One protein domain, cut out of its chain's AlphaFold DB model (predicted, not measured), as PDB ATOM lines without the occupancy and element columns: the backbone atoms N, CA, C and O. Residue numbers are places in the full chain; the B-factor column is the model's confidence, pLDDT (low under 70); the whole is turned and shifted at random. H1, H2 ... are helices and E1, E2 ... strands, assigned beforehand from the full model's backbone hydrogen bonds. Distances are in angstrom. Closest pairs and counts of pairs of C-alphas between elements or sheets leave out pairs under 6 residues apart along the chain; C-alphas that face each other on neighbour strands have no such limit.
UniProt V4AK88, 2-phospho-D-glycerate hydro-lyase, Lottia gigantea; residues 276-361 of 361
ATOM      1  N   THR A 276     154.117 129.079 118.923       95.19
ATOM      2  CA  THR A 276     152.934 129.529 119.658       95.19
ATOM      3  C   THR A 276     152.692 128.622 120.859       95.19
ATOM      4  O   THR A 276     152.462 127.425 120.713       95.19
ATOM      5  N   ILE A 277     152.755 129.197 122.060       95.44
ATOM      6  CA  ILE A 277     152.557 128.468 123.320       95.44
ATOM      7  C   ILE A 277     151.157 128.696 123.865       95.44
ATOM      8  O   ILE A 277     150.523 127.750 124.331       95.44
ATOM      9  N   LEU A 278     150.677 129.941 123.799       93.38
ATOM     10  CA  LEU A 278     149.338 130.314 124.242       93.38
ATOM     11  C   LEU A 278     148.550 130.897 123.074       93.38
ATOM     12  O   LEU A 278     149.066 131.740 122.337       93.38
ATOM     13  N   GLN A 279     147.282 130.515 122.962       90.81
ATOM     14  CA  GLN A 279     146.335 131.135 122.043       90.81
ATOM     15  C   GLN A 279     145.242 131.891 122.807       90.81
ATOM     16  O   GLN A 279     144.653 131.405 123.774       90.81
ATOM     17  N   ALA A 280     144.967 133.104 122.340       88.69
ATOM     18  CA  ALA A 280     143.891 133.975 122.781       88.69
ATOM     19  C   ALA A 280     143.088 134.463 121.557       88.69
ATOM     20  O   ALA A 280     143.043 133.811 120.513       88.69
ATOM     21  N   GLY A 281     142.397 135.592 121.676       85.19
ATOM     22  CA  GLY A 281     141.709 136.216 120.553       85.19
ATOM     23  C   GLY A 281     140.264 135.753 120.410       85.19
ATOM     24  O   GLY A 281     139.620 135.287 121.354       85.19
ATOM     25  N   LYS A 282     139.723 135.907 119.197       80.38
ATOM     26  CA  LYS A 282     138.321 135.581 118.893       80.38
ATOM     27  C   LYS A 282     137.985 134.109 119.149       80.38
ATOM     28  O   LYS A 282     136.872 133.843 119.586       80.38
ATOM     29  N   ALA A 283     138.944 133.204 118.953       70.62
ATOM     30  CA  ALA A 283     138.791 131.767 119.177       70.62
ATOM     31  C   ALA A 283     138.882 131.344 120.662       70.62
ATOM     32  O   ALA A 283     138.596 130.196 120.982       70.62
ATOM     33  N   SER A 284     139.251 132.248 121.580       76.94
ATOM     34  CA  SER A 284     139.362 131.959 123.018       76.94
ATOM     35  C   SER A 284     138.216 132.579 123.829       76.94
ATOM     36  O   SER A 284     137.683 133.649 123.502       76.94
ATOM     37  N   SER A 285     137.841 131.921 124.932       77.12
ATOM     38  CA  SER A 285     136.766 132.342 125.846       77.12
ATOM     39  C   SER A 285     137.095 133.597 126.673       77.12
ATOM     40  O   SER A 285     136.214 134.126 127.347       77.12
ATOM     41  N   GLY A 286     138.338 134.091 126.626       81.50
ATOM     42  CA  GLY A 286     138.779 135.296 127.340       81.50
ATOM     43  C   GLY A 286     138.262 136.628 126.771       81.50
ATOM     44  O   GLY A 286     137.614 136.686 125.719       81.50
ATOM     45  N   LYS A 287     138.588 137.730 127.468       86.69
ATOM     46  CA  LYS A 287     138.282 139.113 127.030       86.69
ATOM     47  C   LYS A 287     139.290 139.642 126.007       86.69
ATOM     48  O   LYS A 287     139.000 140.615 125.313       86.69
ATOM     49  N   LEU A 288     140.450 138.999 125.880       86.19
ATOM     50  CA  LEU A 288     141.435 139.331 124.857       86.19
ATOM     51  C   LEU A 288     140.945 138.913 123.473       86.19
ATOM     52  O   LEU A 288     141.045 137.747 123.108       86.19
ATOM     53  N   LYS A 289     140.430 139.869 122.693       82.19
ATOM     54  CA  LYS A 289     139.963 139.633 121.316       82.19
ATOM     55  C   LYS A 289     140.953 140.069 120.232       82.19
ATOM     56  O   LYS A 289     140.877 139.540 119.129       82.19
ATOM     57  N   CYS A 290     141.884 140.972 120.551       86.94
ATOM     58  CA  CYS A 290     142.806 141.578 119.578       86.94
ATOM     59  C   CYS A 290     144.206 140.942 119.535       86.94
ATOM     60  O   CYS A 290     144.998 141.298 118.673       86.94
ATOM     61  N   VAL A 291     144.526 140.026 120.454       89.12
ATOM     62  CA  VAL A 291     145.797 139.283 120.466       89.12
ATOM     63  C   VAL A 291     145.475 137.813 120.266       89.12
ATOM     64  O   VAL A 291     144.731 137.251 121.065       89.12
ATOM     65  N   LYS A 292     145.991 137.217 119.187       88.81
ATOM     66  CA  LYS A 292     145.704 135.828 118.804       88.81
ATOM     67  C   LYS A 292     146.695 134.850 119.429       88.81
ATOM     68  O   LYS A 292     146.273 133.846 119.980       88.81
ATOM     69  N   GLU A 293     147.989 135.145 119.385       92.38
ATOM     70  CA  GLU A 293     149.040 134.174 119.702       92.38
ATOM     71  C   GLU A 293     150.108 134.798 120.601       92.38
ATOM     72  O   GLU A 293     150.504 135.947 120.405       92.38
ATOM     73  N   PHE A 294     150.581 134.026 121.578       94.81
ATOM     74  CA  PHE A 294     151.767 134.338 122.366       94.81
ATOM     75  C   PHE A 294     152.842 133.306 122.037       94.81
ATOM     76  O   PHE A 294     152.678 132.109 122.303       94.81
ATOM     77  N   MET A 295     153.930 133.778 121.437       95.69
ATOM     78  CA  MET A 295     154.981 132.933 120.881       95.69
ATOM     79  C   MET A 295     156.265 133.017 121.703       95.69
ATOM     80  O   MET A 295     156.614 134.079 122.219       95.69
ATOM     81  N   LEU A 296     156.998 131.909 121.762       95.31
ATOM     82  CA  LEU A 296     158.394 131.895 122.180       95.31
ATOM     83  C   LEU A 296     159.293 132.049 120.962       95.31
ATOM     84  O   LEU A 296     159.121 131.361 119.954       95.31
ATOM     85  N   ILE A 297     160.270 132.943 121.092       94.81
ATOM     86  CA  ILE A 297     161.311 133.169 120.096       94.81
ATOM     87  C   ILE A 297     162.658 132.907 120.783       94.81
ATOM     88  O   ILE A 297     163.053 133.677 121.664       94.81
ATOM     89  N   PRO A 298     163.357 131.817 120.428       93.38
ATOM     90  CA  PRO A 298     164.678 131.501 120.953       93.38
ATOM     91  C   PRO A 298     165.708 132.579 120.617       93.38
ATOM     92  O   PRO A 298     165.581 133.317 119.636       93.38
ATOM     93  N   LYS A 299     166.785 132.639 121.406       92.38
ATOM     94  CA  LYS A 299     167.904 133.543 121.114       92.38
ATOM     95  C   LYS A 299     168.567 133.143 119.786       92.38
ATOM     96  O   LYS A 299     168.803 131.952 119.589       92.38
ATOM     97  N   PRO A 300     168.981 134.099 118.930       90.81
ATOM     98  CA  PRO A 300     169.579 133.774 117.631       90.81
ATOM     99  C   PRO A 300     170.868 132.945 117.673       90.81
ATOM    100  O   PRO A 300     171.255 132.367 116.665       90.81
ATOM    101  N   SER A 301     171.546 132.906 118.822       91.06
ATOM    102  CA  SER A 301     172.766 132.128 119.035       91.06
ATOM    103  C   SER A 301     172.517 130.664 119.417       91.06
ATOM    104  O   SER A 301     173.479 129.906 119.485       91.06
ATOM    105  N   MET A 302     171.277 130.277 119.732       92.31
ATOM    106  CA  MET A 302     170.937 128.906 120.122       92.31
ATOM    107  C   MET A 302     170.868 127.995 118.897       92.31
ATOM    108  O   MET A 302     170.390 128.397 117.834       92.31
ATOM    109  N   SER A 303     171.297 126.742 119.053       93.12
ATOM    110  CA  SER A 303     171.008 125.720 118.047       93.12
ATOM    111  C   SER A 303     169.509 125.392 118.029       93.12
ATOM    112  O   SER A 303     168.816 125.532 119.037       93.12
ATOM    113  N   VAL A 304     168.993 124.901 116.894       94.12
ATOM    114  CA  VAL A 304     167.576 124.493 116.799       94.12
ATOM    115  C   VAL A 304     167.239 123.391 117.805       94.12
ATOM    116  O   VAL A 304     166.163 123.416 118.390       94.12
ATOM    117  N   SER A 305     168.160 122.457 118.063       94.38
ATOM    118  CA  SER A 305     167.928 121.392 119.045       94.38
ATOM    119  C   SER A 305     167.786 121.941 120.465       94.38
ATOM    120  O   SER A 305     166.878 121.535 121.183       94.38
ATOM    121  N   GLU A 306     168.653 122.873 120.871       94.56
ATOM    122  CA  GLU A 306     168.552 123.524 122.182       94.56
ATOM    123  C   GLU A 306     167.272 124.354 122.284       94.56
ATOM    124  O   GLU A 306     166.544 124.251 123.267       94.56
ATOM    125  N   ALA A 307     166.963 125.131 121.241       95.25
ATOM    126  CA  ALA A 307     165.743 125.921 121.162       95.25
ATOM    127  C   ALA A 307     164.485 125.059 121.352       95.25
ATOM    128  O   ALA A 307     163.620 125.409 122.153       95.25
ATOM    129  N   MET A 308     164.398 123.920 120.659       95.06
ATOM    130  CA  MET A 308     163.267 122.996 120.774       95.06
ATOM    131  C   MET A 308     163.153 122.382 122.173       95.06
ATOM    132  O   MET A 308     162.041 122.284 122.690       95.06
ATOM    133  N   ASN A 309     164.277 122.031 122.809       95.69
ATOM    134  CA  ASN A 309     164.277 121.512 124.179       95.69
ATOM    135  C   ASN A 309     163.708 122.544 125.164       95.69
ATOM    136  O   ASN A 309     162.772 122.237 125.900       95.69
ATOM    137  N   TYR A 310     164.196 123.789 125.122       95.44
ATOM    138  CA  TYR A 310     163.687 124.860 125.986       95.44
ATOM    139  C   TYR A 310     162.209 125.164 125.730       95.44
ATOM    140  O   TYR A 310     161.430 125.287 126.675       95.44
ATOM    141  N   ILE A 311     161.795 125.241 124.461       96.06
ATOM    142  CA  ILE A 311     160.387 125.434 124.089       96.06
ATOM    143  C   ILE A 311     159.517 124.327 124.697       96.06
ATOM    144  O   ILE A 311     158.480 124.618 125.295       96.06
ATOM    145  N   GLN A 312     159.945 123.066 124.592       95.88
ATOM    146  CA  GLN A 312     159.221 121.922 125.139       95.88
ATOM    147  C   GLN A 312     159.152 121.960 126.673       95.88
ATOM    148  O   GLN A 312     158.101 121.669 127.249       95.88
ATOM    149  N   GLU A 313     160.244 122.311 127.349       97.12
ATOM    150  CA  GLU A 313     160.282 122.429 128.809       97.12
ATOM    151  C   GLU A 313     159.365 123.545 129.314       97.12
ATOM    152  O   GLU A 313     158.548 123.302 130.206       97.12
ATOM    153  N   ILE A 314     159.414 124.725 128.687       96.69
ATOM    154  CA  ILE A 314     158.546 125.864 129.014       96.69
ATOM    155  C   ILE A 314     157.077 125.504 128.766       96.69
ATOM    156  O   ILE A 314     156.237 125.694 129.649       96.69
ATOM    157  N   TYR A 315     156.758 124.915 127.610       96.19
ATOM    158  CA  TYR A 315     155.405 124.456 127.285       96.19
ATOM    159  C   TYR A 315     154.867 123.484 128.347       96.19
ATOM    160  O   TYR A 315     153.763 123.653 128.875       96.19
ATOM    161  N   ASN A 316     155.672 122.484 128.717       94.75
ATOM    162  CA  ASN A 316     155.300 121.494 129.721       94.75
ATOM    163  C   ASN A 316     155.169 122.098 131.122       94.75
ATOM    164  O   ASN A 316     154.295 121.673 131.883       94.75
ATOM    165  N   HIS A 317     156.007 123.073 131.478       95.25
ATOM    166  CA  HIS A 317     155.922 123.782 132.751       95.25
ATOM    167  C   HIS A 317     154.581 124.516 132.883       95.25
ATOM    168  O   HIS A 317     153.865 124.339 133.874       95.25
ATOM    169  N   ILE A 318     154.180 125.257 131.846       94.75
ATOM    170  CA  ILE A 318     152.890 125.958 131.818       94.75
ATOM    171  C   ILE A 318     151.731 124.958 131.858       94.75
ATOM    172  O   ILE A 318     150.820 125.101 132.677       94.75
ATOM    173  N   GLY A 319     151.789 123.896 131.049       93.00
ATOM    174  CA  GLY A 319     150.764 122.849 131.038       93.00
ATOM    175  C   GLY A 319     150.583 122.165 132.400       93.00
ATOM    176  O   GLY A 319     149.452 121.904 132.815       93.00
ATOM    177  N   LYS A 320     151.675 121.920 133.140       92.25
ATOM    178  CA  LYS A 320     151.631 121.401 134.521       92.25
ATOM    179  C   LYS A 320     151.008 122.408 135.491       92.25
ATOM    180  O   LYS A 320     150.187 122.015 136.320       92.25
ATOM    181  N   SER A 321     151.356 123.690 135.369       91.38
ATOM    182  CA  SER A 321     150.778 124.768 136.186       91.38
ATOM    183  C   SER A 321     149.260 124.855 136.000       91.38
ATOM    184  O   SER A 321     148.513 124.910 136.980       91.38
ATOM    185  N   PHE A 322     148.773 124.765 134.758       90.19
ATOM    186  CA  PHE A 322     147.336 124.754 134.474       90.19
ATOM    187  C   PHE A 322     146.637 123.483 134.943       90.19
ATOM    188  O   PHE A 322     145.529 123.577 135.467       90.19
ATOM    189  N   LEU A 323     147.280 122.319 134.834       89.25
ATOM    190  CA  LEU A 323     146.729 121.074 135.368       89.25
ATOM    191  C   LEU A 323     146.522 121.157 136.889       89.25
ATOM    192  O   LEU A 323     145.492 120.718 137.395       89.25
ATOM    193  N   HIS A 324     147.474 121.751 137.612       88.75
ATOM    194  CA  HIS A 324     147.381 121.921 139.061       88.75
ATOM    195  C   HIS A 324     146.328 122.967 139.471       88.75
ATOM    196  O   HIS A 324     145.616 122.770 140.450       88.75
ATOM    197  N   LYS A 325     146.219 124.083 138.735       87.12
ATOM    198  CA  LYS A 325     145.309 125.200 139.069       87.12
ATOM    199  C   LYS A 325     143.863 124.972 138.611       87.12
ATOM    200  O   LYS A 325     142.936 125.343 139.325       87.12
ATOM    201  N   SER A 326     143.678 124.378 137.435       83.94
ATOM    202  CA  SER A 326     142.394 124.328 136.720       83.94
ATOM    203  C   SER A 326     141.954 122.903 136.363       83.94
ATOM    204  O   SER A 326     140.980 122.718 135.630       83.94
ATOM    205  N   GLY A 327     142.659 121.885 136.867       85.06
ATOM    206  CA  GLY A 327     142.380 120.482 136.576       85.06
ATOM    207  C   GLY A 327     142.652 120.106 135.118       85.06
ATOM    208  O   GLY A 327     143.311 120.830 134.372       85.06
ATOM    209  N   VAL A 328     142.131 118.949 134.696       83.81
ATOM    210  CA  VAL A 328     142.380 118.374 133.357       83.81
ATOM    211  C   VAL A 328     141.994 119.343 132.237       83.81
ATOM    212  O   VAL A 328     142.729 119.477 131.260       83.81
ATOM    213  N   SER A 329     140.900 120.088 132.415       80.44
ATOM    214  CA  SER A 329     140.413 121.061 131.434       80.44
ATOM    215  C   SER A 329     141.377 122.224 131.184       80.44
ATOM    216  O   SER A 329     141.346 122.825 130.114       80.44
ATOM    217  N   GLY A 330     142.263 122.537 132.136       78.00
ATOM    218  CA  GLY A 330     143.285 123.575 131.974       78.00
ATOM    219  C   GLY A 330     144.380 123.220 130.964       78.00
ATOM    220  O   GLY A 330     145.144 124.093 130.566       78.00
ATOM    221  N   ARG A 331     144.463 121.951 130.546       84.94
ATOM    222  CA  ARG A 331     145.473 121.449 129.606       84.94
ATOM    223  C   ARG A 331     144.915 121.204 128.198       84.94
ATOM    224  O   ARG A 331     145.594 120.585 127.384       84.94
ATOM    225  N   TYR A 332     143.692 121.648 127.904       85.62
ATOM    226  CA  TYR A 332     143.185 121.588 126.535       85.62
ATOM    227  C   TYR A 332     144.021 122.470 125.611       85.62
ATOM    228  O   TYR A 332     144.437 123.575 125.970       85.62
ATOM    229  N   VAL A 333     144.252 121.940 124.415       89.75
ATOM    230  CA  VAL A 333     145.017 122.581 123.354       89.75
ATOM    231  C   VAL A 333     144.125 122.786 122.141       89.75
ATOM    232  O   VAL A 333     143.109 122.104 121.991       89.75
ATOM    233  N   ASN A 334     144.497 123.728 121.290       86.81
ATOM    234  CA  ASN A 334     143.859 123.926 119.995       86.81
ATOM    235  C   ASN A 334     144.479 123.039 118.895       86.81
ATOM    236  O   ASN A 334     145.317 122.174 119.154       86.81
ATOM    237  N   ASP A 335     144.065 123.295 117.657       82.69
ATOM    238  CA  ASP A 335     144.511 122.648 116.421       82.69
ATOM    239  C   ASP A 335     146.019 122.767 116.139       82.69
ATOM    240  O   ASP A 335     146.597 121.872 115.523       82.69
ATOM    241  N   ILE A 336     146.671 123.829 116.620       86.75
ATOM    242  CA  ILE A 336     148.129 124.020 116.519       86.75
ATOM    243  C   ILE A 336     148.897 123.546 117.767       86.75
ATOM    244  O   ILE A 336     150.110 123.730 117.855       86.75
ATOM    245  N   GLY A 337     148.214 122.941 118.745       90.00
ATOM    246  CA  GLY A 337     148.819 122.430 119.979       90.00
ATOM    247  C   GLY A 337     149.102 123.485 121.059       90.00
ATOM    248  O   GLY A 337     149.670 123.149 122.099       90.00
ATOM    249  N   ALA A 338     148.692 124.738 120.867       92.31
ATOM    250  CA  ALA A 338     148.832 125.811 121.848       92.31
ATOM    251  C   ALA A 338     147.800 125.682 122.980       92.31
ATOM    252  O   ALA A 338     146.661 125.263 122.770       92.31
ATOM    253  N   LEU A 339     148.193 126.075 124.192       92.12
ATOM    254  CA  LEU A 339     147.311 126.107 125.359       92.12
ATOM    255  C   LEU A 339     146.350 127.299 125.255       92.12
ATOM    256  O   LEU A 339     146.747 128.394 124.856       92.12
ATOM    257  N   CYS A 340     145.102 127.118 125.684       89.25
ATOM    258  CA  CYS A 340     144.056 128.143 125.570       89.25
ATOM    259  C   CYS A 340     143.579 128.654 126.944       89.25
ATOM    260  O   CYS A 340     142.432 128.399 127.325       89.25
ATOM    261  N   PRO A 341     144.419 129.360 127.732       87.81
ATOM    262  CA  PRO A 341     143.982 129.912 129.008       87.81
ATOM    263  C   PRO A 341     142.962 131.043 128.816       87.81
ATOM    264  O   PRO A 341     142.959 131.768 127.818       87.81
ATOM    265  N   ILE A 342     142.113 131.240 129.824       88.50
ATOM    266  CA  ILE A 342     141.188 132.375 129.870       88.50
ATOM    267  C   ILE A 342     141.980 133.610 130.304       88.50
ATOM    268  O   ILE A 342     142.274 133.782 131.485       88.50
ATOM    269  N   LEU A 343     142.322 134.464 129.340       88.25
ATOM    270  CA  LEU A 343     143.054 135.710 129.579       88.25
ATOM    271  C   LEU A 343     142.129 136.926 129.461       88.25
ATOM    272  O   LEU A 343     141.338 137.058 128.518       88.25
ATOM    273  N   GLU A 344     142.245 137.842 130.418       90.12
ATOM    274  CA  GLU A 344     141.553 139.131 130.399       90.12
ATOM    275  C   GLU A 344     142.428 140.263 129.866       90.12
ATOM    276  O   GLU A 344     141.915 141.187 129.235       90.12
ATOM    277  N   LYS A 345     143.735 140.190 130.131       91.88
ATOM    278  CA  LYS A 345     144.723 141.222 129.809       91.88
ATOM    279  C   LYS A 345     145.967 140.603 129.182       91.88
ATOM    280  O   LYS A 345     146.309 139.468 129.509       91.88
ATOM    281  N   VAL A 346     146.631 141.332 128.287       93.25
ATOM    282  CA  VAL A 346     147.778 140.820 127.512       93.25
ATOM    283  C   VAL A 346     148.937 140.481 128.442       93.25
ATOM    284  O   VAL A 346     149.587 139.452 128.277       93.25
ATOM    285  N   GLU A 347     149.117 141.304 129.470       94.81
ATOM    286  CA  GLU A 347     150.118 141.153 130.517       94.81
ATOM    287  C   GLU A 347     150.028 139.776 131.173       94.81
ATOM    288  O   GLU A 347     151.048 139.136 131.351       94.81
ATOM    289  N   GLN A 348     148.824 139.231 131.395       92.69
ATOM    290  CA  GLN A 348     148.667 137.904 132.004       92.69
ATOM    291  C   GLN A 348     149.305 136.788 131.166       92.69
ATOM    292  O   GLN A 348     149.877 135.856 131.722       92.69
ATOM    293  N   GLY A 349     149.199 136.860 129.835       92.81
ATOM    294  CA  GLY A 349     149.835 135.883 128.949       92.81
ATOM    295  C   GLY A 349     151.359 136.015 128.952       92.81
ATOM    296  O   GLY A 349     152.063 135.007 128.976       92.81
ATOM    297  N   LEU A 350     151.863 137.252 128.981       95.62
ATOM    298  CA  LEU A 350     153.298 137.539 129.045       95.62
ATOM    299  C   LEU A 350     153.903 137.149 130.397       95.62
ATOM    300  O   LEU A 350     154.953 136.514 130.416       95.62
ATOM    301  N   ASP A 351     153.222 137.451 131.500       95.12
ATOM    302  CA  ASP A 351     153.639 137.111 132.861       95.12
ATOM    303  C   ASP A 351     153.747 135.591 133.029       95.12
ATOM    304  O   ASP A 351     154.736 135.096 133.565       95.12
ATOM    305  N   LEU A 352     152.777 134.831 132.503       94.06
ATOM    306  CA  LEU A 352     152.810 133.363 132.511       94.06
ATOM    307  C   LEU A 352     154.013 132.805 131.741       94.06
ATOM    308  O   LEU A 352     154.658 131.859 132.199       94.06
ATOM    309  N   LEU A 353     154.315 133.376 130.572       95.62
ATOM    310  CA  LEU A 353     155.487 132.980 129.794       95.62
ATOM    311  C   LEU A 353     156.779 133.351 130.519       95.62
ATOM    312  O   LEU A 353     157.685 132.529 130.593       95.62
ATOM    313  N   GLN A 354     156.859 134.554 131.085       96.00
ATOM    314  CA  GLN A 354     158.035 135.020 131.810       96.00
ATOM    315  C   GLN A 354     158.302 134.183 133.067       96.00
ATOM    316  O   GLN A 354     159.453 133.820 133.319       96.00
ATOM    317  N   GLU A 355     157.261 133.835 133.829       95.38
ATOM    318  CA  GLU A 355     157.347 132.933 134.981       95.38
ATOM    319  C   GLU A 355     157.910 131.573 134.554       95.38
ATOM    320  O   GLU A 355     158.844 131.060 135.173       95.38
ATOM    321  N   ALA A 356     157.382 131.005 133.466       95.69
ATOM    322  CA  ALA A 356     157.815 129.705 132.977       95.69
ATOM    323  C   ALA A 356     159.245 129.723 132.419       95.69
ATOM    324  O   ALA A 356     160.014 128.824 132.744       95.69
ATOM    325  N   ILE A 357     159.626 130.753 131.656       95.69
ATOM    326  CA  ILE A 357     161.006 130.952 131.188       95.69
ATOM    327  C   ILE A 357     161.951 131.017 132.392       95.69
ATOM    328  O   ILE A 357     162.893 130.241 132.474       95.69
ATOM    329  N   THR A 358     161.650 131.871 133.374       95.50
ATOM    330  CA  THR A 358     162.501 132.055 134.563       95.50
ATOM    331  C   THR A 358     162.620 130.779 135.401       95.50
ATOM    332  O   THR A 358     163.658 130.536 136.009       95.50
ATOM    333  N   SER A 359     161.562 129.965 135.442       94.06
ATOM    334  CA  SER A 359     161.540 128.708 136.201       94.06
ATOM    335  C   SER A 359     162.334 127.590 135.527       94.06
ATOM    336  O   SER A 359     162.891 126.741 136.219       94.06
ATOM    337  N   VAL A 360     162.361 127.568 134.192       91.88
ATOM    338  CA  VAL A 360     163.097 126.570 133.404       91.88
ATOM    339  C   VAL A 360     164.590 126.916 133.322       91.88
ATOM    340  O   VAL A 360     165.417 126.008 133.387       91.88
ATOM    341  N   GLY A 361     164.933 128.208 133.265       81.31
ATOM    342  CA  GLY A 361     166.310 128.711 133.180       81.31
ATOM    343  C   GLY A 361     166.637 129.240 131.796       81.31
ATOM    344  O   GLY A 361     167.590 128.706 131.183       81.31
TER     345      GLY A 361
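What this domain is: This is residues 276 to 361 of the 361 residues of the protein "2-phospho-D-glycerate hydro-lyase" of Lottia gigantea (UniProt V4AK88). A long helix, H1, is crossed steeply by a second helix, H3, and a small two-stranded hairpin, E1 and E2, sits beside both, so that the centres of H1, H3 and E1 make a triangle. The short helix H2 follows at the far end of H1, residues 300 to 305 stick out at its other end, and long loops join E1 to E2 and H2 to H3. The printed part has 86 residues, with two named strands and then three named helices in the order E1, E2, H1, H2, H3; the sheet has the order E1 - E2 and is antiparallel, and the class is mostly helix. The whole is compact, with a radius of gyration of the C-alphas of 12.8 A, and rounded, with spans of 36 by 27 by 24 A.

Where its parts are: E1 is residues 276 to 279, beginning with C-alpha 276 at (152.934, 129.529, 119.658), and is 7.2 A long. E2 is residues 293 to 296, 9.9 A long. H1, the longest helix, is residues 304 to 326 and runs 32.1 A from C-alpha 304 at (167.576, 124.493, 116.799). H2 is residues 328 to 331, 5.8 A long. H3 is residues 346 to 360, 21.7 A long, and ends with C-alpha 360 at (163.097, 126.570, 133.404).

How they stand to each other: E1 and E2 form an antiparallel hairpin, their directions at 156 degrees. N 277 and O 294 are 2.9 A apart and N 294 and O 278 are 2.8 A apart, both within hydrogen-bond range. The closest C-alphas of E1 and H1 are those of Ile 277 and Tyr 315, 6.3 A apart. The closest C-alphas of E2 and H3 are those of Phe 294 and Gly 349, 7.0 A apart. H1 touches H3 with residues 310 to 318 alone, closest at the C-alphas of Ile 314 and Ala 356, 5.6 A apart. The two helices run opposite ways at a steep tilt of 66 degrees. H1 touches H2 with residues 319 to 323 alone, closest at the C-alphas of Phe 322 and Gly 330, 4.9 A apart. H2 is apart from E1, E2 and H3. In H1 and H3 every O i to N i+4 pair is within hydrogen-bond range; H2 is too short for such a pair, and its 1 pair of O i to N i+3 is within range.

The domain as a whole: The C-alphas farthest apart are those of Ser 301 and Gly 327, 37.0 A. The printed part has no cut and ends at Gly 361, the chain's last residue. The links E1 to E2, 13 residues, and H2 to H3, 14 residues, are long. The mean pLDDT of the printed part is 90.5, and no printed residue is under 70; H2 has a mean of 82.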